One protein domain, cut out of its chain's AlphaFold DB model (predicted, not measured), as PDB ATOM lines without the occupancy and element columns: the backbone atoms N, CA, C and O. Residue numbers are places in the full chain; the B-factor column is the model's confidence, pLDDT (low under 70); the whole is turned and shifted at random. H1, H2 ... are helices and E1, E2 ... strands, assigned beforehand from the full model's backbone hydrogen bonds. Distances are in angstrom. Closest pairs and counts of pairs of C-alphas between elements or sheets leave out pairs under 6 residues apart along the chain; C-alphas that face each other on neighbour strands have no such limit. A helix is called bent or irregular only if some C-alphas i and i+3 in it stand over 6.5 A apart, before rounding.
ATOM      1  N   LEU A 788     -65.708 -10.279 -36.548       85.69
ATOM      2  CA  LEU A 788     -64.634 -11.161 -36.989       85.69
ATOM      3  C   LEU A 788     -63.830 -11.615 -35.763       85.69
ATOM      4  O   LEU A 788     -63.374 -10.776 -34.992       85.69
ATOM      5  N   ARG A 789     -63.638 -12.926 -35.589       84.38
ATOM      6  CA  ARG A 789     -62.787 -13.473 -34.518       84.38
ATOM      7  C   ARG A 789     -61.314 -13.440 -34.941       84.38
ATOM      8  O   ARG A 789     -61.016 -13.879 -36.055       84.38
ATOM      9  N   VAL A 790     -60.425 -12.920 -34.093       85.50
ATOM     10  CA  VAL A 790     -58.999 -12.695 -34.405       85.50
ATOM     11  C   VAL A 790     -58.114 -12.861 -33.159       85.50
ATOM     12  O   VAL A 790     -58.540 -12.465 -32.079       85.50
ATOM     13  N   GLU A 791     -56.871 -13.346 -33.323       82.50
ATOM     14  CA  GLU A 791     -55.812 -13.323 -32.284       82.50
ATOM     15  C   GLU A 791     -55.754 -11.910 -31.643       82.50
ATOM     16  O   GLU A 791     -55.618 -10.927 -32.383       82.50
ATOM     17  N   LYS A 792     -55.915 -11.780 -30.312       80.56
ATOM     18  CA  LYS A 792     -55.868 -10.517 -29.533       80.56
ATOM     19  C   LYS A 792     -54.547  -9.791 -29.821       80.56
ATOM     20  O   LYS A 792     -53.499 -10.432 -29.854       80.56
ATOM     21  N   ASP A 793     -54.589  -8.472 -30.019       81.56
ATOM     22  CA  ASP A 793     -53.353  -7.679 -30.008       81.56
ATOM     23  C   ASP A 793     -52.767  -7.698 -28.579       81.56
ATOM     24  O   ASP A 793     -53.493  -7.508 -27.597       81.56
ATOM     25  N   GLU A 794     -51.459  -7.939 -28.458       70.00
ATOM     26  CA  GLU A 794     -50.719  -7.669 -27.219       70.00
ATOM     27  C   GLU A 794     -50.666  -6.151 -26.985       70.00
ATOM     28  O   GLU A 794     -50.654  -5.366 -27.939       70.00
ATOM     29  N   GLU A 795     -50.643  -5.721 -25.723       65.94
ATOM     30  CA  GLU A 795     -50.568  -4.298 -25.383       65.94
ATOM     31  C   GLU A 795     -49.146  -3.781 -25.684       65.94
ATOM     32  O   GLU A 795     -48.173  -4.150 -25.034       65.94
ATOM     33  N   GLU A 796     -49.018  -2.996 -26.762       67.38
ATOM     34  CA  GLU A 796     -47.735  -2.521 -27.301       67.38
ATOM     35  C   GLU A 796     -47.335  -1.187 -26.657       67.38
ATOM     36  O   GLU A 796     -47.705  -0.111 -27.138       67.38
ATOM     37  N   ASP A 797     -46.540  -1.252 -25.587       66.94
ATOM     38  CA  ASP A 797     -45.893  -0.069 -25.023       66.94
ATOM     39  C   ASP A 797     -44.938   0.557 -26.050       66.94
ATOM     40  O   ASP A 797     -44.004  -0.079 -26.548       66.94
ATOM     41  N   ALA A 798     -45.139   1.841 -26.356       64.50
ATOM     42  CA  ALA A 798     -44.386   2.537 -27.401       64.50
ATOM     43  C   ALA A 798     -42.866   2.601 -27.130       64.50
ATOM     44  O   ALA A 798     -42.089   2.825 -28.056       64.50
ATOM     45  N   SER A 799     -42.441   2.383 -25.881       64.44
ATOM     46  CA  SER A 799     -41.043   2.264 -25.451       64.44
ATOM     47  C   SER A 799     -40.399   0.895 -25.710       64.44
ATOM     48  O   SER A 799     -39.175   0.833 -25.792       64.44
ATOM     49  N   GLU A 800     -41.170  -0.189 -25.879       65.56
ATOM     50  CA  GLU A 800     -40.634  -1.514 -26.259       65.56
ATOM     51  C   GLU A 800     -40.483  -1.681 -27.784       65.56
ATOM     52  O   GLU A 800     -39.945  -2.678 -28.278       65.56
ATOM     53  N   ARG A 801     -40.968  -0.709 -28.565       72.25
ATOM     54  CA  ARG A 801     -41.137  -0.825 -30.013       72.25
ATOM     55  C   ARG A 801     -39.805  -0.884 -30.777       72.25
ATOM     56  O   ARG A 801     -39.215   0.126 -31.140       72.25
ATOM     57  N   ILE A 802     -39.399  -2.095 -31.161       75.12
ATOM     58  CA  ILE A 802     -38.183  -2.368 -31.960       75.12
ATOM     59  C   ILE A 802     -38.217  -1.708 -33.364       75.12
ATOM     60  O   ILE A 802     -37.170  -1.438 -33.956       75.12
ATOM     61  N   PHE A 803     -39.405  -1.463 -33.933       79.25
ATOM     62  CA  PHE A 803     -39.581  -0.998 -35.319       79.25
ATOM     63  C   PHE A 803     -40.317   0.348 -35.431       79.25
ATOM     64  O   PHE A 803     -41.506   0.402 -35.755       79.25
ATOM     65  N   ASP A 804     -39.588   1.449 -35.253       82.75
ATOM     66  CA  ASP A 804     -40.057   2.817 -35.528       82.75
ATOM     67  C   ASP A 804     -40.637   3.003 -36.940       82.75
ATOM     68  O   ASP A 804     -40.329   2.268 -37.882       82.75
ATOM     69  N   ASP A 805     -41.417   4.069 -37.138       82.38
ATOM     70  CA  ASP A 805     -41.903   4.455 -38.469       82.38
ATOM     71  C   ASP A 805     -40.736   4.825 -39.419       82.38
ATOM     72  O   ASP A 805     -40.805   4.544 -40.620       82.38
ATOM     73  N   ARG A 806     -39.598   5.314 -38.887       83.06
ATOM     74  CA  ARG A 806     -38.315   5.412 -39.623       83.06
ATOM     75  C   ARG A 806     -37.871   4.064 -40.198       83.06
ATOM     76  O   ARG A 806     -37.490   3.996 -41.371       83.06
ATOM     77  N   CYS A 807     -37.932   3.003 -39.394       85.75
ATOM     78  CA  CYS A 807     -37.531   1.646 -39.765       85.75
ATOM     79  C   CYS A 807     -38.518   1.028 -40.765       85.75
ATOM     80  O   CYS A 807     -38.090   0.457 -41.769       85.75
ATOM     81  N   VAL A 808     -39.827   1.240 -40.577       88.44
ATOM     82  CA  VAL A 808     -40.871   0.852 -41.544       88.44
ATOM     83  C   VAL A 808     -40.653   1.536 -42.899       88.44
ATOM     84  O   VAL A 808     -40.597   0.860 -43.928       88.44
ATOM     85  N   ARG A 809     -40.425   2.858 -42.929       86.69
ATOM     86  CA  ARG A 809     -40.036   3.579 -44.158       86.69
ATOM     87  C   ARG A 809     -38.727   3.052 -44.746       86.69
ATOM     88  O   ARG A 809     -38.599   2.981 -45.966       86.69
ATOM     89  N   GLY A 810     -37.760   2.669 -43.911       86.69
ATOM     90  CA  GLY A 810     -36.518   2.003 -44.313       86.69
ATOM     91  C   GLY A 810     -36.762   0.697 -45.076       86.69
ATOM     92  O   GLY A 810     -36.258   0.542 -46.185       86.69
ATOM     93  N   LEU A 811     -37.596  -0.198 -44.543       89.00
ATOM     94  CA  LEU A 811     -37.978  -1.447 -45.212       89.00
ATOM     95  C   LEU A 811     -38.757  -1.191 -46.509       89.00
ATOM     96  O   LEU A 811     -38.466  -1.797 -47.539       89.00
ATOM     97  N   LEU A 812     -39.708  -0.253 -46.504       89.50
ATOM     98  CA  LEU A 812     -40.515   0.056 -47.688       89.50
ATOM     99  C   LEU A 812     -39.710   0.722 -48.821       89.50
ATOM    100  O   LEU A 812     -40.102   0.610 -49.984       89.50
ATOM    101  N   ARG A 813     -38.542   1.326 -48.542       87.31
ATOM    102  CA  ARG A 813     -37.595   1.772 -49.589       87.31
ATOM    103  C   ARG A 813     -37.062   0.627 -50.448       87.31
ATOM    104  O   ARG A 813     -36.761   0.863 -51.616       87.31
ATOM    105  N   LEU A 814     -37.000  -0.603 -49.934       88.56
ATOM    106  CA  LEU A 814     -36.524  -1.765 -50.695       88.56
ATOM    107  C   LEU A 814     -37.425  -2.075 -51.906       88.56
ATOM    108  O   LEU A 814     -36.947  -2.548 -52.936       88.56
ATOM    109  N   LEU A 815     -38.711  -1.705 -51.852       88.25
ATOM    110  CA  LEU A 815     -39.631  -1.821 -52.993       88.25
ATOM    111  C   LEU A 815     -39.177  -0.985 -54.206       88.25
ATOM    112  O   LEU A 815     -39.452  -1.368 -55.345       88.25
ATOM    113  N   PHE A 816     -38.433   0.099 -53.964       87.12
ATOM    114  CA  PHE A 816     -37.899   1.034 -54.959       87.12
ATOM    115  C   PHE A 816     -36.500   0.657 -55.481       87.12
ATOM    116  O   PHE A 816     -35.887   1.445 -56.198       87.12
ATOM    117  N   MET A 817     -35.955  -0.517 -55.152       85.19
ATOM    118  CA  MET A 817     -34.726  -1.004 -55.799       85.19
ATOM    119  C   MET A 817     -34.965  -1.335 -57.283       85.19
ATOM    120  O   MET A 817     -36.091  -1.598 -57.695       85.19
ATOM    121  N   THR A 818     -33.927  -1.384 -58.112       79.06
ATOM    122  CA  THR A 818     -34.023  -1.916 -59.483       79.06
ATOM    123  C   THR A 818     -34.396  -3.398 -59.464       79.06
ATOM    124  O   THR A 818     -35.395  -3.798 -60.065       79.06
ATOM    125  N   GLN A 819     -33.659  -4.203 -58.699       79.50
ATOM    126  CA  GLN A 819     -33.916  -5.631 -58.498       79.50
ATOM    127  C   GLN A 819     -35.236  -5.887 -57.740       79.50
ATOM    128  O   GLN A 819     -35.681  -5.076 -56.928       79.50
ATOM    129  N   SER A 820     -35.896  -7.013 -58.025       76.56
ATOM    130  CA  SER A 820     -37.218  -7.360 -57.489       76.56
ATOM    131  C   SER A 820     -37.153  -8.023 -56.111       76.56
ATOM    132  O   SER A 820     -36.949  -9.229 -56.000       76.56
ATOM    133  N   VAL A 821     -37.432  -7.254 -55.056       76.75
ATOM    134  CA  VAL A 821     -37.412  -7.751 -53.665       76.75
ATOM    135  C   VAL A 821     -38.578  -8.711 -53.339       76.75
ATOM    136  O   VAL A 821     -38.480  -9.469 -52.382       76.75
ATOM    137  N   ILE A 822     -39.641  -8.779 -54.162       70.50
ATOM    138  CA  ILE A 822     -40.811  -9.671 -53.940       70.50
ATOM    139  C   ILE A 822     -40.405 -11.143 -53.763       70.50
ATOM    140  O   ILE A 822     -40.978 -11.848 -52.940       70.50
ATOM    141  N   GLN A 823     -39.419 -11.612 -54.535       75.88
ATOM    142  CA  GLN A 823     -38.969 -13.009 -54.505       75.88
ATOM    143  C   GLN A 823     -38.233 -13.367 -53.201       75.88
ATOM    144  O   GLN A 823     -38.079 -14.547 -52.883       75.88
ATOM    145  N   ASN A 824     -37.800 -12.370 -52.422       80.75
ATOM    146  CA  ASN A 824     -37.167 -12.592 -51.135       80.75
ATOM    147  C   ASN A 824     -38.229 -12.931 -50.071       80.75
ATOM    148  O   ASN A 824     -38.853 -12.055 -49.467       80.75
ATOM    149  N   ARG A 825     -38.387 -14.235 -49.808       80.88
ATOM    150  CA  ARG A 825     -39.294 -14.774 -48.779       80.88
ATOM    151  C   ARG A 825     -39.023 -14.209 -47.378       80.88
ATOM    152  O   ARG A 825     -39.960 -14.096 -46.593       80.88
ATOM    153  N   VAL A 826     -37.780 -13.829 -47.060       86.12
ATOM    154  CA  VAL A 826     -37.423 -13.225 -45.762       86.12
ATOM    155  C   VAL A 826     -38.028 -11.829 -45.639       86.12
ATOM    156  O   VAL A 826     -38.606 -11.518 -44.605       86.12
ATOM    157  N   PHE A 827     -37.993 -11.018 -46.700       88.00
ATOM    158  CA  PHE A 827     -38.634  -9.697 -46.712       88.00
ATOM    159  C   PHE A 827     -40.161  -9.799 -46.568       88.00
ATOM    160  O   PHE A 827     -40.751  -9.078 -45.765       88.00
ATOM    161  N   GLN A 828     -40.802 -10.734 -47.281       84.56
ATOM    162  CA  GLN A 828     -42.242 -10.982 -47.134       84.56
ATOM    163  C   GLN A 828     -42.608 -11.443 -45.714       84.56
ATOM    164  O   GLN A 828     -43.555 -10.920 -45.129       84.56
ATOM    165  N   ARG A 829     -41.842 -12.381 -45.137       86.00
ATOM    166  CA  ARG A 829     -42.062 -12.881 -43.769       86.00
ATOM    167  C   ARG A 829     -41.790 -11.810 -42.711       86.00
ATOM    168  O   ARG A 829     -42.540 -11.731 -41.748       86.00
ATOM    169  N   LEU A 830     -40.784 -10.957 -42.905       89.06
ATOM    170  CA  LEU A 830     -40.510  -9.816 -42.029       89.06
ATOM    171  C   LEU A 830     -41.684  -8.829 -42.028       89.06
ATOM    172  O   LEU A 830     -42.158  -8.474 -40.955       89.06
ATOM    173  N   LEU A 831     -42.192  -8.437 -43.205       89.00
ATOM    174  CA  LEU A 831     -43.364  -7.559 -43.296       89.00
ATOM    175  C   LEU A 831     -44.616  -8.184 -42.664       89.00
ATOM    176  O   LEU A 831     -45.340  -7.487 -41.958       89.00
ATOM    177  N   ALA A 832     -44.857  -9.483 -42.873       86.69
ATOM    178  CA  ALA A 832     -45.971 -10.188 -42.241       86.69
ATOM    179  C   ALA A 832     -45.841 -10.209 -40.706       86.69
ATOM    180  O   ALA A 832     -46.807  -9.875 -40.023       86.69
ATOM    181  N   ASN A 833     -44.647 -10.521 -40.185       86.50
ATOM    182  CA  ASN A 833     -44.349 -10.562 -38.751       86.50
ATOM    183  C   ASN A 833     -44.491  -9.185 -38.078       86.50
ATOM    184  O   ASN A 833     -45.138  -9.092 -37.041       86.50
ATOM    185  N   ILE A 834     -43.926  -8.106 -38.644       87.75
ATOM    186  CA  ILE A 834     -44.071  -6.767 -38.035       87.75
ATOM    187  C   ILE A 834     -45.507  -6.243 -38.127       87.75
ATOM    188  O   ILE A 834     -45.872  -5.362 -37.364       87.75
ATOM    189  N   CYS A 835     -46.335  -6.778 -39.027       88.62
ATOM    190  CA  CYS A 835     -47.765  -6.468 -39.084       88.62
ATOM    191  C   CYS A 835     -48.616  -7.332 -38.135       88.62
ATOM    192  O   CYS A 835     -49.839  -7.304 -38.258       88.62
ATOM    193  N   LEU A 836     -48.009  -8.092 -37.215       84.25
ATOM    194  CA  LEU A 836     -48.729  -8.665 -36.074       84.25
ATOM    195  C   LEU A 836     -49.024  -7.576 -35.031       84.25
ATOM    196  O   LEU A 836     -50.172  -7.444 -34.633       84.25
ATOM    197  N   TYR A 837     -48.038  -6.744 -34.679       85.44
ATOM    198  CA  TYR A 837     -48.179  -5.677 -33.677       85.44
ATOM    199  C   TYR A 837     -48.967  -4.455 -34.207       85.44
ATOM    200  O   TYR A 837     -48.823  -4.105 -35.385       85.44
ATOM    201  N   PRO A 838     -49.809  -3.796 -33.386       86.19
ATOM    202  CA  PRO A 838     -50.748  -2.773 -33.848       86.19
ATOM    203  C   PRO A 838     -50.104  -1.467 -34.345       86.19
ATOM    204  O   PRO A 838     -50.520  -0.953 -35.390       86.19
ATOM    205  N   LEU A 839     -49.089  -0.918 -33.667       84.75
ATOM    206  CA  LEU A 839     -48.513   0.390 -34.022       84.75
ATOM    207  C   LEU A 839     -47.687   0.306 -35.312       84.75
ATOM    208  O   LEU A 839     -47.772   1.174 -36.191       84.75
ATOM    209  N   THR A 840     -46.919  -0.771 -35.474       87.88
ATOM    210  CA  THR A 840     -46.193  -1.083 -36.713       87.88
ATOM    211  C   THR A 840     -47.139  -1.429 -37.860       87.88
ATOM    212  O   THR A 840     -46.919  -0.944 -38.972       87.88
ATOM    213  N   ARG A 841     -48.218  -2.189 -37.624       90.56
ATOM    214  CA  ARG A 841     -49.260  -2.484 -38.628       90.56
ATOM    215  C   ARG A 841     -49.933  -1.202 -39.130       90.56
ATOM    216  O   ARG A 841     -50.015  -1.002 -40.345       90.56
ATOM    217  N   CYS A 842     -50.282  -0.282 -38.230       88.44
ATOM    218  CA  CYS A 842     -50.786   1.049 -38.583       88.44
ATOM    219  C   CYS A 842     -49.757   1.878 -39.375       88.44
ATOM    220  O   CYS A 842     -50.105   2.481 -40.393       88.44
ATOM    221  N   SER A 843     -48.480   1.871 -38.977       88.06
ATOM    222  CA  SER A 843     -47.396   2.538 -39.719       88.06
ATOM    223  C   SER A 843     -47.203   1.954 -41.128       88.06
ATOM    224  O   SER A 843     -47.058   2.711 -42.094       88.06
ATOM    225  N   VAL A 844     -47.267   0.628 -41.288       91.62
ATOM    226  CA  VAL A 844     -47.190  -0.052 -42.593       91.62
ATOM    227  C   VAL A 844     -48.404   0.299 -43.461       91.62
ATOM    228  O   VAL A 844     -48.212   0.680 -44.615       91.62
ATOM    229  N   ARG A 845     -49.629   0.264 -42.913       92.38
ATOM    230  CA  ARG A 845     -50.865   0.706 -43.591       92.38
ATOM    231  C   ARG A 845     -50.744   2.153 -44.086       92.38
ATOM    232  O   ARG A 845     -50.893   2.398 -45.284       92.38
ATOM    233  N   ARG A 846     -50.392   3.092 -43.195       89.94
ATOM    234  CA  ARG A 846     -50.190   4.526 -43.496       89.94
ATOM    235  C   ARG A 846     -49.183   4.725 -44.630       89.94
ATOM    236  O   ARG A 846     -49.476   5.404 -45.613       89.94
ATOM    237  N   ASN A 847     -48.003   4.112 -44.524       89.25
ATOM    238  CA  ASN A 847     -46.936   4.302 -45.505       89.25
ATOM    239  C   ASN A 847     -47.216   3.601 -46.845       89.25
ATOM    240  O   ASN A 847     -46.913   4.181 -47.886       89.25
ATOM    241  N   LEU A 848     -47.830   2.410 -46.871       91.75
ATOM    242  CA  LEU A 848     -48.221   1.757 -48.128       91.75
ATOM    243  C   LEU A 848     -49.309   2.555 -48.867       91.75
ATOM    244  O   LEU A 848     -49.174   2.765 -50.072       91.75
ATOM    245  N   LEU A 849     -50.323   3.077 -48.169       91.06
ATOM    246  CA  LEU A 849     -51.343   3.949 -48.771       91.06
ATOM    247  C   LEU A 849     -50.749   5.280 -49.285       91.06
ATOM    248  O   LEU A 849     -51.061   5.703 -50.403       91.06
ATOM    249  N   ARG A 850     -49.823   5.897 -48.532       87.38
ATOM    250  CA  ARG A 850     -49.063   7.101 -48.944       87.38
ATOM    251  C   ARG A 850     -48.260   6.885 -50.232       87.38
ATOM    252  O   ARG A 850     -48.111   7.819 -51.013       87.38
ATOM    253  N   VAL A 851     -47.742   5.678 -50.480       87.75
ATOM    254  CA  VAL A 851     -47.037   5.378 -51.740       87.75
ATOM    255  C   VAL A 851     -47.992   4.966 -52.862       87.75
ATOM    256  O   VAL A 851     -47.791   5.390 -53.999       87.75
ATOM    257  N   ILE A 852     -49.037   4.177 -52.587       88.75
ATOM    258  CA  ILE A 852     -49.889   3.637 -53.659       88.75
ATOM    259  C   ILE A 852     -50.786   4.711 -54.280       88.75
ATOM    260  O   ILE A 852     -51.127   4.610 -55.452       88.75
ATOM    261  N   SER A 853     -51.090   5.769 -53.525       87.88
ATOM    262  CA  SER A 853     -51.832   6.945 -53.990       87.88
ATOM    263  C   SER A 853     -50.995   7.944 -54.806       87.88
ATOM    264  O   SER A 853     -51.572   8.807 -55.458       87.88
ATOM    265  N   LEU A 854     -49.658   7.834 -54.850       84.75
ATOM    266  CA  LEU A 854     -48.795   8.723 -55.652       84.75
ATOM    267  C   LEU A 854     -49.154   8.859 -57.150       84.75
ATOM    268  O   LEU A 854     -48.873   9.921 -57.706       84.75
ATOM    269  N   PRO A 855     -49.687   7.835 -57.850       83.75
ATOM    270  CA  PRO A 855     -50.092   7.965 -59.249       83.75
ATOM    271  C   PRO A 855     -51.525   8.503 -59.427       83.75
ATOM    272  O   PRO A 855     -51.965   8.647 -60.567       83.75
ATOM    273  N   LEU A 856     -52.260   8.768 -58.338       82.25
ATOM    274  CA  LEU A 856     -53.570   9.424 -58.375       82.25
ATOM    275  C   LEU A 856     -53.423  10.933 -58.633       82.25
ATOM    276  O   LEU A 856     -52.344  11.512 -58.508       82.25
ATOM    277  N   ALA A 857     -54.533  11.582 -58.996       74.94
ATOM    278  CA  ALA A 857     -54.562  13.026 -59.234       74.94
ATOM    279  C   ALA A 857     -54.303  13.848 -57.956       74.94
ATOM    280  O   ALA A 857     -53.677  14.908 -58.033       74.94
ATOM    281  N   GLU A 858     -54.750  13.340 -56.803       77.81
ATOM    282  CA  GLU A 858     -54.582  13.949 -55.481       77.81
ATOM    283  C   GLU A 858     -54.002  12.910 -54.498       77.81
ATOM    284  O   GLU A 858     -54.757  12.153 -53.880       77.81
ATOM    285  N   PRO A 859     -52.664  12.802 -54.384       81.69
ATOM    286  CA  PRO A 859     -52.010  11.763 -53.589       81.69
ATOM    287  C   PRO A 859     -52.146  12.013 -52.081       81.69
ATOM    288  O   PRO A 859     -52.264  13.158 -51.639       81.69
ATOM    289  N   LEU A 860     -52.096  10.949 -51.273       82.06
ATOM    290  CA  LEU A 860     -52.291  11.045 -49.824       82.06
ATOM    291  C   LEU A 860     -51.039  11.540 -49.093       82.06
ATOM    292  O   LEU A 860     -49.917  11.091 -49.335       82.06
ATOM    293  N   VAL A 861     -51.255  12.436 -48.133       79.38
ATOM    294  CA  VAL A 861     -50.243  13.014 -47.241       79.38
ATOM    295  C   VAL A 861     -50.761  12.941 -45.794       79.38
ATOM    296  O   VAL A 861     -51.965  13.103 -45.585       79.38
ATOM    297  N   PRO A 862     -49.903  12.710 -44.777       77.62
ATOM    298  CA  PRO A 862     -50.315  12.729 -43.369       77.62
ATOM    299  C   PRO A 862     -51.116  13.982 -42.969       77.62
ATOM    300  O   PRO A 862     -50.836  15.085 -43.455       77.62
ATOM    301  N   GLY A 863     -52.120  13.772 -42.106       60.50
ATOM    302  CA  GLY A 863     -53.220  14.698 -41.796       60.50
ATOM    303  C   GLY A 863     -52.783  16.062 -41.264       60.50
ATOM    304  O   GLY A 863     -52.914  17.044 -41.983       60.50
ATOM    305  N   ASP A 864     -52.276  16.123 -40.033       58.97
ATOM    306  CA  ASP A 864     -51.420  17.206 -39.522       58.97
ATOM    307  C   ASP A 864     -50.834  16.794 -38.166       58.97
ATOM    308  O   ASP A 864     -51.339  17.126 -37.100       58.97
ATOM    309  N   GLU A 865     -49.714  16.090 -38.235       52.34
ATOM    310  CA  GLU A 865     -48.670  16.160 -37.218       52.34
ATOM    311  C   GLU A 865     -47.406  16.633 -37.942       52.34
ATOM    312  O   GLU A 865     -47.323  16.576 -39.179       52.34
ATOM    313  N   LYS A 866     -46.388  17.070 -37.200       51.53
ATOM    314  CA  LYS A 866     -45.040  16.932 -37.752       51.53
ATOM    315  C   LYS A 866     -44.816  15.429 -37.907       51.53
ATOM    316  O   LYS A 866     -45.106  14.683 -36.978       51.53
ATOM    317  N   ASP A 867     -44.255  14.973 -39.027       57.78
ATOM    318  CA  ASP A 867     -43.477  13.737 -38.945       57.78
ATOM    319  C   ASP A 867     -42.294  14.124 -38.018       57.78
ATOM    320  O   ASP A 867     -41.310  14.668 -38.502       57.78
ATOM    321  N   ASP A 868     -42.389  13.944 -36.689       51.88
ATOM    322  CA  ASP A 868     -41.290  14.246 -35.734       51.88
ATOM    323  C   ASP A 868     -40.077  13.303 -35.951       51.88
ATOM    324  O   ASP A 868     -38.971  13.500 -35.443       51.88
ATOM    325  N   ASP A 869     -40.279  12.304 -36.813       55.47
ATOM    326  CA  ASP A 869     -39.259  11.491 -37.456       55.47
ATOM    327  C   ASP A 869     -38.550  12.125 -38.668       55.47
ATOM    328  O   ASP A 869     -37.527  11.596 -39.116       55.47
ATOM    329  N   ASP A 870     -39.086  13.201 -39.244       57.47
ATOM    330  CA  ASP A 870     -38.370  14.054 -40.190       57.47
ATOM    331  C   ASP A 870     -37.554  15.064 -39.380       57.47
ATOM    332  O   ASP A 870     -38.038  16.102 -38.933       57.47
ATOM    333  N   ASP A 871     -36.276  14.742 -39.189       55.06
ATOM    334  CA  ASP A 871     -35.284  15.491 -38.404       55.06
ATOM    335  C   ASP A 871     -34.932  16.884 -38.981       55.06
ATOM    336  O   ASP A 871     -33.891  17.462 -38.664       55.06
ATOM    337  N   GLY A 872     -35.759  17.408 -39.890       50.84
ATOM    338  CA  GLY A 872     -35.533  18.625 -40.659       50.84
ATOM    339  C   GLY A 872     -34.358  18.539 -41.638       50.84
ATOM    340  O   GLY A 872     -34.076  19.519 -42.329       50.84
ATOM    341  N   SER A 873     -33.654  17.403 -41.729       55.25
ATOM    342  CA  SER A 873     -32.462  17.276 -42.574       55.25
ATOM    343  C   SER A 873     -32.785  17.016 -44.045       55.25
ATOM    344  O   SER A 873     -31.898  17.134 -44.894       55.25
ATOM    345  N   GLY A 874     -34.022  16.606 -44.353       53.75
ATOM    346  CA  GLY A 874     -34.471  16.215 -45.691       53.75
ATOM    347  C   GLY A 874     -33.857  14.910 -46.221       53.75
ATOM    348  O   GLY A 874     -34.200  14.476 -47.320       53.75
ATOM    349  N   LYS A 875     -32.967  14.253 -45.461       55.44
ATOM    350  CA  LYS A 875     -32.246  13.038 -45.890       55.44
ATOM    351  C   LYS A 875     -33.137  11.798 -45.930       55.44
ATOM    352  O   LYS A 875     -32.863  10.874 -46.692       55.44
ATOM    353  N   ILE A 876     -34.194  11.767 -45.113       59.22
ATOM    354  CA  ILE A 876     -35.077  10.604 -44.921       59.22
ATOM    355  C   ILE A 876     -36.447  10.844 -45.589       59.22
ATOM    356  O   ILE A 876     -37.459  10.269 -45.183       59.22
ATOM    357  N   GLN A 877     -36.483  11.624 -46.680       69.75
ATOM    358  CA  GLN A 877     -37.691  11.817 -47.488       69.75
ATOM    359  C   GLN A 877     -38.293  10.467 -47.916       69.75
ATOM    360  O   GLN A 877     -37.606   9.588 -48.451       69.75
ATOM    361  N   PHE A 878     -39.585  10.301 -47.644       77.19
ATOM    362  CA  PHE A 878     -40.387   9.156 -48.053       77.19
ATOM    363  C   PHE A 878     -41.753   9.655 -48.552       77.19
ATOM    364  O   PHE A 878     -42.349  10.513 -47.894       77.19
ATOM    365  N   PRO A 879     -42.290   9.120 -49.661       79.88
ATOM    366  CA  PRO A 879     -41.658   8.180 -50.598       79.88
ATOM    367  C   PRO A 879     -40.358   8.695 -51.259       79.88
ATOM    368  O   PRO A 879     -40.153   9.906 -51.339       79.88
ATOM    369  N   PRO A 880     -39.469   7.795 -51.726       80.12
ATOM    370  CA  PRO A 880     -38.284   8.147 -52.509       80.12
ATOM    371  C   PRO A 880     -38.602   8.876 -53.816       80.12
ATOM    372  O   PRO A 880     -39.577   8.573 -54.500       80.12
ATOM    373  N   SER A 881     -37.703   9.778 -54.209       74.44
ATOM    374  CA  SER A 881     -37.746  10.524 -55.474       74.44
ATOM    375  C   SER A 881     -36.973   9.855 -56.624       74.44
ATOM    376  O   SER A 881     -36.901  10.400 -57.725       74.44
ATOM    377  N   SER A 882     -36.413   8.662 -56.411       76.44
ATOM    378  CA  SER A 882     -35.697   7.865 -57.416       76.44
ATOM    379  C   SER A 882     -35.738   6.374 -57.079       76.44
ATOM    380  O   SER A 882     -35.904   6.002 -55.917       76.44
ATOM    381  N   LEU A 883     -35.531   5.518 -58.082       80.00
ATOM    382  CA  LEU A 883     -35.195   4.109 -57.848       80.00
ATOM    383  C   LEU A 883     -33.747   3.968 -57.337       80.00
ATOM    384  O   LEU A 883     -32.869   4.733 -57.737       80.00
ATOM    385  N   TYR A 884     -33.499   2.979 -56.478       79.69
ATOM    386  CA  TYR A 884     -32.175   2.637 -55.941       79.69
ATOM    387  C   TYR A 884     -31.519   1.507 -56.746       79.69
ATOM    388  O   TYR A 884     -32.208   0.634 -57.262       79.69
ATOM    389  N   GLY A 885     -30.186   1.467 -56.819       71.81
ATOM    390  CA  GLY A 885     -29.474   0.404 -57.548       71.81
ATOM    391  C   GLY A 885     -29.498   0.561 -59.074       71.81
ATOM    392  O   GLY A 885     -29.255  -0.402 -59.802       71.81
ATOM    393  N   CYS A 886     -29.790   1.762 -59.572       61.41
ATOM    394  CA  CYS A 886     -29.381   2.171 -60.909       61.41
ATOM    395  C   CYS A 886     -27.888   2.548 -60.906       61.41
ATOM    396  O   CYS A 886     -27.387   3.073 -59.913       61.41
ATOM    397  N   GLY A 887     -27.190   2.310 -62.021       52.72
ATOM    398  CA  GLY A 887     -25.802   2.752 -62.209       52.72
ATOM    399  C   GLY A 887     -25.655   4.275 -62.345       52.72
ATOM    400  O   GLY A 887     -26.639   5.011 -62.290       52.72
ATOM    401  N   ILE A 888     -24.418   4.732 -62.566       52.69
ATOM    402  CA  ILE A 888     -23.991   6.148 -62.503       52.69
ATOM    403  C   ILE A 888     -24.864   7.112 -63.334       52.69
ATOM    404  O   ILE A 888     -25.162   8.213 -62.879       52.69
ATOM    405  N   ASP A 889     -25.323   6.680 -64.511       46.66
ATOM    406  CA  ASP A 889     -26.150   7.476 -65.437       46.66
ATOM    407  C   ASP A 889     -27.669   7.261 -65.258       46.66
ATOM    408  O   ASP A 889     -28.487   7.780 -66.016       46.66
ATOM    409  N   GLY A 890     -28.067   6.422 -64.297       48.50
ATOM    410  CA  GLY A 890     -29.354   5.726 -64.303       48.50
ATOM    411  C   GLY A 890     -30.401   6.208 -63.302       48.50
ATOM    412  O   GLY A 890     -31.416   5.526 -63.161       48.50
ATOM    413  N   ASN A 891     -30.195   7.330 -62.598       49.69
ATOM    414  CA  ASN A 891     -31.160   7.878 -61.631       49.69
ATOM    415  C   ASN A 891     -32.496   8.244 -62.310       49.69
ATOM    416  O   ASN A 891     -32.751   9.391 -62.681       49.69
ATOM    417  N   ARG A 892     -33.372   7.243 -62.455       55.34
ATOM    418  CA  ARG A 892     -34.718   7.368 -63.012       55.34
ATOM    419  C   ARG A 892     -35.576   8.087 -61.979       55.34
ATOM    420  O   ARG A 892     -36.194   7.456 -61.121       55.34
ATOM    421  N   ALA A 893     -35.523   9.416 -62.030       56.38
ATOM    422  CA  ALA A 893     -36.266  10.292 -61.145       56.38
ATOM    423  C   ALA A 893     -37.751   9.923 -61.196       56.38
ATOM    424  O   ALA A 893     -38.377   9.922 -62.260       56.38
ATOM    425  N   ILE A 894     -38.300   9.600 -60.032       61.69
ATOM    426  CA  ILE A 894     -39.724   9.384 -59.837       61.69
ATOM    427  C   ILE A 894     -40.337  10.778 -59.894       61.69
ATOM    428  O   ILE A 894     -40.269  11.555 -58.941       61.69
ATOM    429  N   GLY A 895     -40.863  11.128 -61.071       54.94
ATOM    430  CA  GLY A 895     -41.634  12.349 -61.254       54.94
ATOM    431  C   GLY A 895     -42.741  12.417 -60.205       54.94
ATOM    432  O   GLY A 895     -43.279  11.386 -59.801       54.94
ATOM    433  N   LYS A 896     -43.084  13.631 -59.759       53.81
ATOM    434  CA  LYS A 896     -43.921  13.890 -58.567       53.81
ATOM    435  C   LYS A 896     -45.358  13.318 -58.609       53.81
ATOM    436  O   LYS A 896     -46.114  13.553 -57.678       53.81
ATOM    437  N   SER A 897     -45.725  12.600 -59.670       52.59
ATOM    438  CA  SER A 897     -46.994  11.885 -59.852       52.59
ATOM    439  C   SER A 897     -46.840  10.587 -60.674       52.59
ATOM    440  O   SER A 897     -47.780  10.157 -61.338       52.59
ATOM    441  N   THR A 898     -45.635  10.003 -60.759       64.25
ATOM    442  CA  THR A 898     -45.334   8.882 -61.676       64.25
ATOM    443  C   THR A 898     -44.485   7.800 -61.008       64.25
ATOM    444  O   THR A 898     -43.266   7.742 -61.192       64.25
ATOM    445  N   VAL A 899     -45.134   6.917 -60.246       74.56
ATOM    446  CA  VAL A 899     -44.500   5.697 -59.718       74.56
ATOM    447  C   VAL A 899     -44.250   4.706 -60.865       74.56
ATOM    448  O   VAL A 899     -45.153   4.493 -61.678       74.56
ATOM    449  N   PRO A 900     -43.065   4.073 -60.952       83.12
ATOM    450  CA  PRO A 900     -42.811   3.009 -61.923       83.12
ATOM    451  C   PRO A 900     -43.782   1.828 -61.743       83.12
ATOM    452  O   PRO A 900     -44.078   1.425 -60.616       83.12
ATOM    453  N   ALA A 901     -44.274   1.254 -62.844       83.81
ATOM    454  CA  ALA A 901     -45.271   0.174 -62.822       83.81
ATOM    455  C   ALA A 901     -44.783  -1.076 -62.064       83.81
ATOM    456  O   ALA A 901     -45.579  -1.815 -61.488       83.81
ATOM    457  N   GLU A 902     -43.466  -1.267 -62.027       84.88
ATOM    458  CA  GLU A 902     -42.754  -2.301 -61.289       84.88
ATOM    459  C   GLU A 902     -42.882  -2.106 -59.770       84.88
ATOM    460  O   GLU A 902     -43.014  -3.085 -59.042       84.88
ATOM    461  N   VAL A 903     -42.887  -0.860 -59.278       88.19
ATOM    462  CA  VAL A 903     -43.087  -0.543 -57.852       88.19
ATOM    463  C   VAL A 903     -44.547  -0.754 -57.459       88.19
ATOM    464  O   VAL A 903     -44.806  -1.400 -56.446       88.19
ATOM    465  N   VAL A 904     -45.499  -0.321 -58.295       89.44
ATOM    466  CA  VAL A 904     -46.934  -0.592 -58.082       89.44
ATOM    467  C   VAL A 904     -47.203  -2.101 -58.027       89.44
ATOM    468  O   VAL A 904     -47.859  -2.570 -57.102       89.44
ATOM    469  N   ASN A 905     -46.617  -2.883 -58.942       89.88
ATOM    470  CA  ASN A 905     -46.708  -4.344 -58.926       89.88
ATOM    471  C   ASN A 905     -46.194  -4.953 -57.605       89.88
ATOM    472  O   ASN A 905     -46.892  -5.739 -56.963       89.88
ATOM    473  N   ARG A 906     -44.994  -4.552 -57.160       90.00
ATOM    474  CA  ARG A 906     -44.389  -5.020 -55.897       90.00
ATOM    475  C   ARG A 906     -45.265  -4.708 -54.691       90.00
ATOM    476  O   ARG A 906     -45.424  -5.557 -53.818       90.00
ATOM    477  N   MET A 907     -45.839  -3.509 -54.654       90.38
ATOM    478  CA  MET A 907     -46.735  -3.082 -53.585       90.38
ATOM    479  C   MET A 907     -48.034  -3.877 -53.551       90.38
ATOM    480  O   MET A 907     -48.437  -4.297 -52.473       90.38
ATOM    481  N   LEU A 908     -48.659  -4.130 -54.705       92.88
ATOM    482  CA  LEU A 908     -49.859  -4.963 -54.782       92.88
ATOM    483  C   LEU A 908     -49.570  -6.384 -54.279       92.88
ATOM    484  O   LEU A 908     -50.317  -6.891 -53.450       92.88
ATOM    485  N   HIS A 909     -48.442  -6.994 -54.663       91.25
ATOM    486  CA  HIS A 909     -48.045  -8.304 -54.128       91.25
ATOM    487  C   HIS A 909     -47.773  -8.296 -52.610       91.25
ATOM    488  O   HIS A 909     -48.113  -9.266 -51.929       91.25
ATOM    489  N   VAL A 910     -47.203  -7.219 -52.056       92.25
ATOM    490  CA  VAL A 910     -47.045  -7.053 -50.597       92.25
ATOM    491  C   VAL A 910     -48.403  -6.908 -49.909       92.25
ATOM    492  O   VAL A 910     -48.657  -7.614 -48.938       92.25
ATOM    493  N   LEU A 911     -49.296  -6.062 -50.425       93.31
ATOM    494  CA  LEU A 911     -50.631  -5.845 -49.865       93.31
ATOM    495  C   LEU A 911     -51.494  -7.113 -49.916       93.31
ATOM    496  O   LEU A 911     -52.109  -7.451 -48.910       93.31
ATOM    497  N   VAL A 912     -51.482  -7.853 -51.032       93.50
ATOM    498  CA  VAL A 912     -52.140  -9.169 -51.151       93.50
ATOM    499  C   VAL A 912     -51.586 -10.136 -50.107       93.50
ATOM    500  O   VAL A 912     -52.356 -10.834 -49.455       93.50
ATOM    501  N   SER A 913     -50.267 -10.152 -49.892       90.81
ATOM    502  CA  SER A 913     -49.650 -11.003 -48.865       90.81
ATOM    503  C   SER A 913     -50.110 -10.612 -47.455       90.81
ATOM    504  O   SER A 913     -50.537 -11.475 -46.697       90.81
ATOM    505  N   LEU A 914     -50.088  -9.321 -47.109       91.62
ATOM    506  CA  LEU A 914     -50.526  -8.837 -45.794       91.62
ATOM    507  C   LEU A 914     -52.017  -9.118 -45.544       91.62
ATOM    508  O   LEU A 914     -52.357  -9.670 -44.502       91.62
ATOM    509  N   ALA A 915     -52.889  -8.834 -46.516       92.56
ATOM    510  CA  ALA A 915     -54.324  -9.118 -46.434       92.56
ATOM    511  C   ALA A 915     -54.640 -10.623 -46.321       92.56
ATOM    512  O   ALA A 915     -55.623 -11.008 -45.694       92.56
ATOM    513  N   LYS A 916     -53.800 -11.483 -46.910       90.12
ATOM    514  CA  LYS A 916     -53.954 -12.946 -46.901       90.12
ATOM    515  C   LYS A 916     -53.491 -13.617 -45.608       90.12
ATOM    516  O   LYS A 916     -53.982 -14.703 -45.303       90.12
ATOM    517  N   TYR A 917     -52.548 -13.013 -44.882       85.44
ATOM    518  CA  TYR A 917     -51.972 -13.593 -43.662       85.44
ATOM    519  C   TYR A 917     -52.435 -12.912 -42.364       85.44
ATOM    520  O   TYR A 917     -52.527 -13.598 -41.353       85.44
ATOM    521  N   ASN A 918     -52.780 -11.618 -42.384       87.50
ATOM    522  CA  ASN A 918     -53.126 -10.851 -41.182       87.50
ATOM    523  C   ASN A 918     -54.578 -10.321 -41.247       87.50
ATOM    524  O   ASN A 918     -54.814  -9.265 -41.837       87.50
ATOM    525  N   PRO A 919     -55.570 -10.979 -40.611       86.94
ATOM    526  CA  PRO A 919     -56.972 -10.539 -40.653       86.94
ATOM    527  C   PRO A 919     -57.232  -9.184 -39.964       86.94
ATOM    528  O   PRO A 919     -58.172  -8.489 -40.340       86.94
ATOM    529  N   ARG A 920     -56.380  -8.741 -39.024       88.62
ATOM    530  CA  ARG A 920     -56.438  -7.354 -38.507       88.62
ATOM    531  C   ARG A 920     -56.167  -6.323 -39.607       88.62
ATOM    532  O   ARG A 920     -56.804  -5.278 -39.639       88.62
ATOM    533  N   PHE A 921     -55.272  -6.635 -40.549       91.94
ATOM    534  CA  PHE A 921     -54.911  -5.736 -41.646       91.94
ATOM    535  C   PHE A 921     -56.057  -5.536 -42.651       91.94
ATOM    536  O   PHE A 921     -56.208  -4.435 -43.176       91.94
ATOM    537  N   THR A 922     -56.904  -6.545 -42.901       91.62
ATOM    538  CA  THR A 922     -58.088  -6.355 -43.762       91.62
ATOM    539  C   THR A 922     -59.134  -5.474 -43.084       91.62
ATOM    540  O   THR A 922     -59.609  -4.531 -43.710       91.62
ATOM    541  N   VAL A 923     -59.418  -5.687 -41.793       90.94
ATOM    542  CA  VAL A 923     -60.315  -4.815 -41.008       90.94
ATOM    543  C   VAL A 923     -59.802  -3.372 -40.961       90.94
ATOM    544  O   VAL A 923     -60.558  -2.438 -41.217       90.94
ATOM    545  N   GLU A 924     -58.507  -3.170 -40.724       90.25
ATOM    546  CA  GLU A 924     -57.881  -1.843 -40.743       90.25
ATOM    547  C   GLU A 924     -57.892  -1.157 -42.123       90.25
ATOM    548  O   GLU A 924     -57.865   0.072 -42.199       90.25
ATOM    549  N   MET A 925     -57.951  -1.914 -43.222       92.19
ATOM    550  CA  MET A 925     -58.117  -1.367 -44.576       92.19
ATOM    551  C   MET A 925     -59.572  -0.963 -44.890       92.19
ATOM    552  O   MET A 925     -59.788  -0.146 -45.788       92.19
ATOM    553  N   LEU A 926     -60.553  -1.486 -44.143       90.75
ATOM    554  CA  LEU A 926     -61.958  -1.051 -44.182       90.75
ATOM    555  C   LEU A 926     -62.206   0.213 -43.334       90.75
ATOM    556  O   LEU A 926     -63.160   0.943 -43.585       90.75
ATOM    557  N   GLN A 927     -61.358   0.494 -42.340       89.88
ATOM    558  CA  GLN A 927     -61.449   1.703 -41.512       89.88
ATOM    559  C   GLN A 927     -60.991   2.975 -42.263       89.88
ATOM    560  O   GLN A 927     -60.159   2.879 -43.173       89.88
ATOM    561  N   PRO A 928     -61.463   4.174 -41.853       86.75
ATOM    562  CA  PRO A 928     -60.932   5.453 -42.324       86.75
ATOM    563  C   PRO A 928     -59.417   5.569 -42.112       86.75
ATOM    564  O   PRO A 928     -58.898   5.185 -41.062       86.75
ATOM    565  N   HIS A 929     -58.695   6.112 -43.093       84.88
ATOM    566  CA  HIS A 929     -57.227   6.104 -43.085       84.88
ATOM    567  C   HIS A 929     -56.568   7.368 -42.488       84.88
ATOM    568  O   HIS A 929     -55.341   7.446 -42.459       84.88
ATOM    569  N   GLY A 930     -57.340   8.378 -42.059       81.06
ATOM    570  CA  GLY A 930     -56.843   9.527 -41.275       81.06
ATOM    571  C   GLY A 930     -55.788  10.410 -41.965       81.06
ATOM    572  O   GLY A 930     -54.935  11.006 -41.308       81.06
ATOM    573  N   MET A 931     -55.805  10.482 -43.298       83.12
ATOM    574  CA  MET A 931     -54.862  11.284 -44.093       83.12
ATOM    575  C   MET A 931     -55.617  12.374 -44.857       83.12
ATOM    576  O   MET A 931     -56.840  12.456 -44.785       83.12
ATOM    577  N   ARG A 932     -54.893  13.240 -45.566       81.69
ATOM    578  CA  ARG A 932     -55.465  14.277 -46.434       81.69
ATOM    579  C   ARG A 932     -54.992  14.096 -47.869       81.69
ATOM    580  O   ARG A 932     -53.850  13.699 -48.107       81.69
ATOM    581  N   HIS A 933     -55.845  14.459 -48.816       81.69
ATOM    582  CA  HIS A 933     -55.472  14.559 -50.221       81.69
ATOM    583  C   HIS A 933     -54.634  15.817 -50.458       81.69
ATOM    584  O   HIS A 933     -54.975  16.917 -50.014       81.69
ATOM    585  N   GLN A 934     -53.505  15.666 -51.149       75.94
ATOM    586  CA  GLN A 934     -52.669  16.790 -51.547       75.94
ATOM    587  C   GLN A 934     -53.258  17.452 -52.793       75.94
ATOM    588  O   GLN A 934     -52.896  17.123 -53.923       75.94
ATOM    589  N   ALA A 935     -54.137  18.430 -52.566       65.75
ATOM    590  CA  ALA A 935     -54.664  19.292 -53.615       65.75
ATOM    591  C   ALA A 935     -53.515  19.893 -54.448       65.75
ATOM    592  O   ALA A 935     -52.635  20.596 -53.935       65.75
ATOM    593  N   GLN A 948     -59.463  15.839 -42.332       57.69
ATOM    594  CA  GLN A 948     -58.955  14.513 -42.677       57.69
ATOM    595  C   GLN A 948     -60.024  13.832 -43.545       57.69
ATOM    596  O   GLN A 948     -61.212  13.953 -43.228       57.69
ATOM    597  N   SER A 949     -59.654  13.148 -44.632       63.19
ATOM    598  CA  SER A 949     -60.664  12.396 -45.374       63.19
ATOM    599  C   SER A 949     -61.120  11.206 -44.527       63.19
ATOM    600  O   SER A 949     -60.312  10.424 -44.025       63.19
ATOM    601  N   GLY A 950     -62.441  11.071 -44.370       72.81
ATOM    602  CA  GLY A 950     -63.083   9.908 -43.743       72.81
ATOM    603  C   GLY A 950     -63.039   8.652 -44.621       72.81
ATOM    604  O   GLY A 950     -63.713   7.669 -44.329       72.81
ATOM    605  N   GLU A 951     -62.274   8.699 -45.710       83.50
ATOM    606  CA  GLU A 951     -62.147   7.655 -46.711       83.50
ATOM    607  C   GLU A 951     -61.394   6.446 -46.151       83.50
ATOM    608  O   GLU A 951     -60.406   6.557 -45.419       83.50
ATOM    609  N   CYS A 952     -61.885   5.259 -46.500       88.94
ATOM    610  CA  CYS A 952     -61.261   3.994 -46.141       88.94
ATOM    611  C   CYS A 952     -60.117   3.640 -47.100       88.94
ATOM    612  O   CYS A 952     -60.059   4.106 -48.240       88.94
ATOM    613  N   GLY A 953     -59.231   2.731 -46.679       87.81
ATOM    614  CA  GLY A 953     -58.173   2.203 -47.548       87.81
ATOM    615  C   GLY A 953     -58.701   1.563 -48.843       87.81
ATOM    616  O   GLY A 953     -58.009   1.581 -49.858       87.81
ATOM    617  N   VAL A 954     -59.937   1.045 -48.840       91.69
ATOM    618  CA  VAL A 954     -60.604   0.491 -50.032       91.69
ATOM    619  C   VAL A 954     -60.925   1.548 -51.092       91.69
ATOM    620  O   VAL A 954     -60.742   1.255 -52.272       91.69
ATOM    621  N   ALA A 955     -61.354   2.761 -50.726       90.88
ATOM    622  CA  ALA A 955     -61.661   3.812 -51.706       90.88
ATOM    623  C   ALA A 955     -60.417   4.142 -52.553       90.88
ATOM    624  O   ALA A 955     -60.455   4.098 -53.784       90.88
ATOM    625  N   VAL A 956     -59.271   4.296 -51.880       91.31
ATOM    626  CA  VAL A 956     -57.952   4.482 -52.504       91.31
ATOM    627  C   VAL A 956     -57.611   3.343 -53.472       91.31
ATOM    628  O   VAL A 956     -57.081   3.601 -54.548       91.31
ATOM    629  N   LEU A 957     -57.917   2.086 -53.120       93.56
ATOM    630  CA  LEU A 957     -57.682   0.920 -53.982       93.56
ATOM    631  C   LEU A 957     -58.622   0.871 -55.197       93.56
ATOM    632  O   LEU A 957     -58.192   0.471 -56.279       93.56
ATOM    633  N   ILE A 958     -59.880   1.288 -55.047       92.94
ATOM    634  CA  ILE A 958     -60.849   1.377 -56.148       92.94
ATOM    635  C   ILE A 958     -60.413   2.439 -57.166       92.94
ATOM    636  O   ILE A 958     -60.527   2.220 -58.372       92.94
ATOM    637  N   ASP A 959     -59.821   3.542 -56.715       91.56
ATOM    638  CA  ASP A 959     -59.314   4.596 -57.598       91.56
ATOM    639  C   ASP A 959     -58.146   4.150 -58.482       91.56
ATOM    640  O   ASP A 959     -58.008   4.615 -59.619       91.56
ATOM    641  N   LEU A 960     -57.361   3.168 -58.033       91.81
ATOM    642  CA  LEU A 960     -56.308   2.563 -58.850       91.81
ATOM    643  C   LEU A 960     -56.863   1.816 -60.075       91.81
ATOM    644  O   LEU A 960     -56.162   1.733 -61.084       91.81
ATOM    645  N   LEU A 961     -58.110   1.320 -60.037       91.31
ATOM    646  CA  LEU A 961     -58.745   0.638 -61.178       91.31
ATOM    647  C   LEU A 961     -58.847   1.557 -62.408       91.31
ATOM    648  O   LEU A 961     -58.745   1.088 -63.541       91.31
ATOM    649  N   ALA A 962     -58.988   2.870 -62.196       89.62
ATOM    650  CA  ALA A 962     -59.080   3.869 -63.259       89.62
ATOM    651  C   ALA A 962     -57.713   4.299 -63.840       89.62
ATOM    652  O   ALA A 962     -57.667   5.027 -64.835       89.62
ATOM    653  N   LEU A 963     -56.586   3.871 -63.256       89.00
ATOM    654  CA  LEU A 963     -55.251   4.312 -63.672       89.00
ATOM    655  C   LEU A 963     -54.659   3.454 -64.800       89.00
ATOM    656  O   LEU A 963     -54.706   2.231 -64.715       89.00
ATOM    657  N   PRO A 964     -53.954   4.027 -65.795       85.44
ATOM    658  CA  PRO A 964     -53.321   3.243 -66.864       85.44
ATOM    659  C   PRO A 964     -52.175   2.338 -66.374       85.44
ATOM    660  O   PRO A 964     -51.944   1.279 -66.946       85.44
ATOM    661  N   VAL A 965     -51.483   2.704 -65.287       85.25
ATOM    662  CA  VAL A 965     -50.472   1.849 -64.612       85.25
ATOM    663  C   VAL A 965     -51.116   0.591 -63.990       85.25
ATOM    664  O   VAL A 965     -50.489  -0.468 -63.888       85.25
ATOM    665  N   VAL A 966     -52.385   0.768 -63.607       87.75
ATOM    666  CA  VAL A 966     -53.459  -0.179 -63.296       87.75
ATOM    667  C   VAL A 966     -53.851  -1.102 -64.458       87.75
ATOM    668  O   VAL A 966     -53.313  -2.183 -64.702       87.75
ATOM    669  N   TYR A 967     -54.817  -0.586 -65.221       87.69
ATOM    670  CA  TYR A 967     -55.651  -1.322 -66.155       87.69
ATOM    671  C   TYR A 967     -54.953  -1.749 -67.450       87.69
ATOM    672  O   TYR A 967     -55.417  -2.687 -68.097       87.69
ATOM    673  N   CYS A 968     -53.848  -1.109 -67.857       85.12
ATOM    674  CA  CYS A 968     -53.083  -1.574 -69.021       85.12
ATOM    675  C   CYS A 968     -52.229  -2.812 -68.711       85.12
ATOM    676  O   CYS A 968     -51.767  -3.467 -69.645       85.12
ATOM    677  N   ASN A 969     -52.005  -3.139 -67.432       88.62
ATOM    678  CA  ASN A 969     -51.248  -4.317 -67.027       88.62
ATOM    679  C   ASN A 969     -52.151  -5.337 -66.323       88.62
ATOM    680  O   ASN A 969     -52.467  -5.199 -65.140       88.62
ATOM    681  N   GLY A 970     -52.491  -6.415 -67.033       88.81
ATOM    682  CA  GLY A 970     -53.351  -7.480 -66.517       88.81
ATOM    683  C   GLY A 970     -52.879  -8.094 -65.194       88.81
ATOM    684  O   GLY A 970     -53.726  -8.463 -64.390       88.81
ATOM    685  N   THR A 971     -51.568  -8.149 -64.907       89.88
ATOM    686  CA  THR A 971     -51.084  -8.679 -63.615       89.88
ATOM    687  C   THR A 971     -51.298  -7.711 -62.456       89.88
ATOM    688  O   THR A 971     -51.599  -8.156 -61.353       89.88
ATOM    689  N   ASN A 972     -51.203  -6.398 -62.692       91.00
ATOM    690  CA  ASN A 972     -51.529  -5.395 -61.675       91.00
ATOM    691  C   ASN A 972     -53.038  -5.361 -61.422       91.00
ATOM    692  O   ASN A 972     -53.455  -5.308 -60.270       91.00
ATOM    693  N   LEU A 973     -53.853  -5.423 -62.480       92.81
ATOM    694  CA  LEU A 973     -55.307  -5.405 -62.341       92.81
ATOM    695  C   LEU A 973     -55.826  -6.686 -61.663       92.81
ATOM    696  O   LEU A 973     -56.659  -6.587 -60.770       92.81
ATOM    697  N   ASP A 974     -55.296  -7.871 -61.991       93.19
ATOM    698  CA  ASP A 974     -55.685  -9.121 -61.316       93.19
ATOM    699  C   ASP A 974     -55.242  -9.152 -59.841       93.19
ATOM    700  O   ASP A 974     -56.027  -9.538 -58.976       93.19
ATOM    701  N   ALA A 975     -54.032  -8.668 -59.527       93.62
ATOM    702  CA  ALA A 975     -53.548  -8.560 -58.147       93.62
ATOM    703  C   ALA A 975     -54.327  -7.523 -57.317       93.62
ATOM    704  O   ALA A 975     -54.537  -7.726 -56.124       93.62
ATOM    705  N   LEU A 976     -54.785  -6.427 -57.931       95.75
ATOM    706  CA  LEU A 976     -55.654  -5.444 -57.279       95.75
ATOM    707  C   LEU A 976     -57.067  -5.997 -57.044       95.75
ATOM    708  O   LEU A 976     -57.644  -5.749 -55.990       95.75
ATOM    709  N   LEU A 977     -57.611  -6.785 -57.976       94.94
ATOM    710  CA  LEU A 977     -58.896  -7.464 -57.790       94.94
ATOM    711  C   LEU A 977     -58.818  -8.562 -56.715       94.94
ATOM    712  O   LEU A 977     -59.737  -8.669 -55.910       94.94
ATOM    713  N   GLU A 978     -57.716  -9.319 -56.637       95.69
ATOM    714  CA  GLU A 978     -57.451 -10.252 -55.525       95.69
ATOM    715  C   GLU A 978     -57.316  -9.517 -54.184       95.69
ATOM    716  O   GLU A 978     -57.867  -9.961 -53.180       95.69
ATOM    717  N   LEU A 979     -56.646  -8.360 -54.156       96.25
ATOM    718  CA  LEU A 979     -56.552  -7.531 -52.953       96.25
ATOM    719  C   LEU A 979     -57.923  -7.015 -52.495       96.25
ATOM    720  O   LEU A 979     -58.225  -7.075 -51.306       96.25
ATOM    721  N   LEU A 980     -58.751  -6.522 -53.422       95.38
ATOM    722  CA  LEU A 980     -60.103  -6.047 -53.122       95.38
ATOM    723  C   LEU A 980     -60.997  -7.188 -52.617       95.38
ATOM    724  O   LEU A 980     -61.681  -7.010 -51.615       95.38
ATOM    725  N   GLU A 981     -60.951  -8.368 -53.242       94.62
ATOM    726  CA  GLU A 981     -61.674  -9.563 -52.783       94.62
ATOM    727  C   GLU A 981     -61.253  -9.976 -51.359       94.62
ATOM    728  O   GLU A 981     -62.108 -10.184 -50.497       94.62
ATOM    729  N   LEU A 982     -59.945 -10.018 -51.073       94.62
ATOM    730  CA  LEU A 982     -59.417 -10.346 -49.743       94.62
ATOM    731  C   LEU A 982     -59.816  -9.312 -48.680       94.62
ATOM    732  O   LEU A 982     -60.290  -9.691 -47.608       94.62
ATOM    733  N   VAL A 983     -59.655  -8.014 -48.964       94.12
ATOM    734  CA  VAL A 983     -59.959  -6.930 -48.012       94.12
ATOM    735  C   VAL A 983     -61.459  -6.799 -47.747       94.12
ATOM    736  O   VAL A 983     -61.842  -6.517 -46.617       94.12
ATOM    737  N   LEU A 984     -62.312  -7.043 -48.747       92.25
ATOM    738  CA  LEU A 984     -63.772  -6.963 -48.610       92.25
ATOM    739  C   LEU A 984     -64.410  -8.248 -48.060       92.25
ATOM    740  O   LEU A 984     -65.565  -8.210 -47.637       92.25
ATOM    741  N   SER A 985     -63.680  -9.368 -48.005       91.25
ATOM    742  CA  SER A 985     -64.187 -10.646 -47.475       91.25
ATOM    743  C   SER A 985     -64.819 -10.593 -46.064       91.25
ATOM    744  O   SER A 985     -65.780 -11.333 -45.837       91.25
ATOM    745  N   PRO A 986     -64.418  -9.715 -45.111       87.38
ATOM    746  CA  PRO A 986     -65.105  -9.602 -43.822       87.38
ATOM    747  C   PRO A 986     -66.560  -9.110 -43.927       87.38
ATOM    748  O   PRO A 986     -67.359  -9.411 -43.038       87.38
ATOM    749  N   LEU A 987     -66.932  -8.397 -45.003       85.06
ATOM    750  CA  LEU A 987     -68.275  -7.824 -45.182       85.06
ATOM    751  C   LEU A 987     -69.382  -8.885 -45.307       85.06
ATOM    752  O   LEU A 987     -70.541  -8.583 -45.023       85.06
ATOM    753  N   GLU A 988     -69.052 -10.145 -45.630       83.88
ATOM    754  CA  GLU A 988     -70.018 -11.259 -45.595       83.88
ATOM    755  C   GLU A 988     -70.725 -11.383 -44.235       83.88
ATOM    756  O   GLU A 988     -71.889 -11.780 -44.171       83.88
ATOM    757  N   ARG A 989     -70.058 -10.984 -43.144       79.81
ATOM    758  CA  ARG A 989     -70.568 -11.088 -41.765       79.81
ATOM    759  C   ARG A 989     -71.634 -10.047 -41.421       79.81
ATOM    760  O   ARG A 989     -72.341 -10.215 -40.427       79.81
ATOM    761  N   LEU A 990     -71.767  -8.990 -42.223       75.50
ATOM    762  CA  LEU A 990     -72.800  -7.963 -42.052       75.50
ATOM    763  C   LEU A 990     -74.168  -8.432 -42.578       75.50
ATOM    764  O   LEU A 990     -75.210  -7.977 -42.087       75.50
ATOM    765  N   HIS A 991     -74.180  -9.390 -43.513       73.19
ATOM    766  CA  HIS A 991     -75.388  -9.924 -44.143       73.19
ATOM    767  C   HIS A 991     -76.429 -10.379 -43.107       73.19
ATOM    768  O   HIS A 991     -76.118 -11.095 -42.155       73.19
ATOM    769  N   LYS A 992     -77.687  -9.952 -43.273       56.12
ATOM    770  CA  LYS A 992     -78.807 -10.390 -42.431       56.12
ATOM    771  C   LYS A 992     -79.496 -11.600 -43.083       56.12
ATOM    772  O   LYS A 992     -80.208 -11.391 -44.066       56.12
ATOM    773  N   PRO A 993     -79.317 -12.840 -42.577       48.47
ATOM    774  CA  PRO A 993     -80.194 -13.941 -42.966       48.47
ATOM    775  C   PRO A 993     -81.644 -13.598 -42.588       48.47
ATOM    776  O   PRO A 993     -81.898 -12.858 -41.635       48.47
ATOM    777  N   GLU A1016     -60.059 -12.608 -29.663       85.31
ATOM    778  CA  GLU A1016     -61.074 -11.559 -29.450       85.31
ATOM    779  C   GLU A1016     -62.044 -11.419 -30.641       85.31
ATOM    780  O   GLU A1016     -61.826 -11.975 -31.723       85.31
ATOM    781  N   TRP A1017     -63.124 -10.651 -30.455       84.88
ATOM    782  CA  TRP A1017     -64.113 -10.345 -31.494       84.88
ATOM    783  C   TRP A1017     -64.040  -8.874 -31.918       84.88
ATOM    784  O   TRP A1017     -64.429  -7.979 -31.171       84.88
ATOM    785  N   VAL A1018     -63.594  -8.628 -33.150       85.50
ATOM    786  CA  VAL A1018     -63.457  -7.288 -33.739       85.50
ATOM    787  C   VAL A1018     -64.669  -6.981 -34.621       85.50
ATOM    788  O   VAL A1018     -65.018  -7.769 -35.501       85.50
ATOM    789  N   ALA A1019     -65.320  -5.833 -34.424       85.81
ATOM    790  CA  ALA A1019     -66.434  -5.406 -35.275       85.81
ATOM    791  C   ALA A1019     -65.958  -5.068 -36.702       85.81
ATOM    792  O   ALA A1019     -64.973  -4.351 -36.884       85.81
ATOM    793  N   VAL A1020     -66.667  -5.558 -37.725       86.94
ATOM    794  CA  VAL A1020     -66.364  -5.266 -39.135       86.94
ATOM    795  C   VAL A1020     -66.958  -3.903 -39.527       86.94
ATOM    796  O   VAL A1020     -68.176  -3.737 -39.425       86.94
ATOM    797  N   PRO A1021     -66.159  -2.932 -40.019       85.44
ATOM    798  CA  PRO A1021     -66.681  -1.663 -40.517       85.44
ATOM    799  C   PRO A1021     -67.593  -1.864 -41.733       85.44
ATOM    800  O   PRO A1021     -67.223  -2.538 -42.697       85.44
ATOM    801  N   ALA A1022     -68.768  -1.235 -41.716       82.19
ATOM    802  CA  ALA A1022     -69.620  -1.129 -42.894       82.19
ATOM    803  C   ALA A1022     -69.049  -0.055 -43.832       82.19
ATOM    804  O   ALA A1022     -69.133   1.136 -43.540       82.19
ATOM    805  N   VAL A1023     -68.437  -0.477 -44.941       83.75
ATOM    806  CA  VAL A1023     -67.865   0.440 -45.937       83.75
ATOM    807  C   VAL A1023     -68.937   0.864 -46.932       83.75
ATOM    808  O   VAL A1023     -69.336   0.082 -47.799       83.75
ATOM    809  N   GLU A1024     -69.384   2.109 -46.803       83.94
ATOM    810  CA  GLU A1024     -70.223   2.787 -47.791       83.94
ATOM    811  C   GLU A1024     -69.340   3.476 -48.846       83.94
ATOM    812  O   GLU A1024     -68.285   4.027 -48.526       83.94
TER     813      GLU A1024
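AT A GLANCE: This is residues 788 to 935, 948 to 993 and 1016 to 1024 of the 1180 residues of an uncharacterized protein of Phytophthora ramorum (UniProt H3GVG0). A cluster of crossing helices has H4 in its middle, with the long helix H8 packed along one side and H1 and H2 on the other, while H3 packs on H1 and H5. Two small two-stranded ribbons lie at the edges, E2 with E3 by H3 and E1 with E4 by H5, and two long unnamed stretches, residues 792 to 804 and 863 to 900, loop round the outside. The printed part has 203 residues, with eight named helices and four named strands in the order E1 H1 H2 H3 E2 H4 H5 E3 H6 H7 H8 E4; both sheets are antiparallel and the class is mostly helix. The whole is compact, with a radius of gyration of the C-alphas of 16.9 A and spans of 61 by 44 by 37 A.

HOW THE PARTS SIT: E1, residues 788 to 791, and E4, residues 1016 to 1019, are antiparallel neighbours; N 788 and O 1018, 2.8 A apart, are within hydrogen-bond range. The closest C-alphas of E1 and H5, residues 919 to 926, are those of Val 790 and Pro 919, 6.9 A apart. H5 touches H8, residues 970 to 990, about perpendicular at 83 degrees, closest at C-alphas 922 and 983, 4.7 A. H8 touches the hub H4, residues 901 to 917, at a shallow tilt of 28 degrees, the same way, closest at C-alphas 912 and 979, 5.0 A. H4 also touches H2, residues 825 to 834, closest at C-alphas 914 and 832, 5.9 A, and H1, residues 805 to 816, closest at C-alphas 903 and 815, 6.1 A. H1 touches H3, residues 838 to 852, at a steep tilt of 39 degrees, closest at C-alphas 805 and 843, 6.0 A. E2, residues 860 to 862, has Leu 860 with its C-alpha 5.2 A from that of Arg 850 in H3; its antiparallel neighbour is E3, residues 931 to 933, with N 861 and O 932 at 2.9 A. H6, residues 953 to 960, touches H5, closest at C-alphas 953 and 925, 4.6 A; H7, residues 964 to 967, touches H8 only at the corner, closest at C-alphas 967 and 973, 5.6 A. Every O i to N i+4 pair is within hydrogen-bond range in H2, H3, H4 and H5, against 5 of 8 in H1, 3 of 4 in H6 and 12 of 17 in H8; H7 is too short for such a pair.

IN THESE COORDINATES: E1 begins at C-alpha 788 (-64.634, -11.161, -36.989), and E4 ends at C-alpha 1019 (-66.434, -5.406, -35.275). H8 is 31.3 A long and irregular, with C-alphas 983 and 986 7.2 A apart; H4 is 24.5 A and H3 20.8 A.

THE WHOLE: Residues 936 to 947 and 994 to 1015 are not printed, leaving gaps of 12.7 A and 23.5 A between C-alphas. The links E1 to H1 and E2 to H4 are long. Mean pLDDT of the printed part is 80.6; 39 residues are under 70, among them 863 to 877 and 886 to 898.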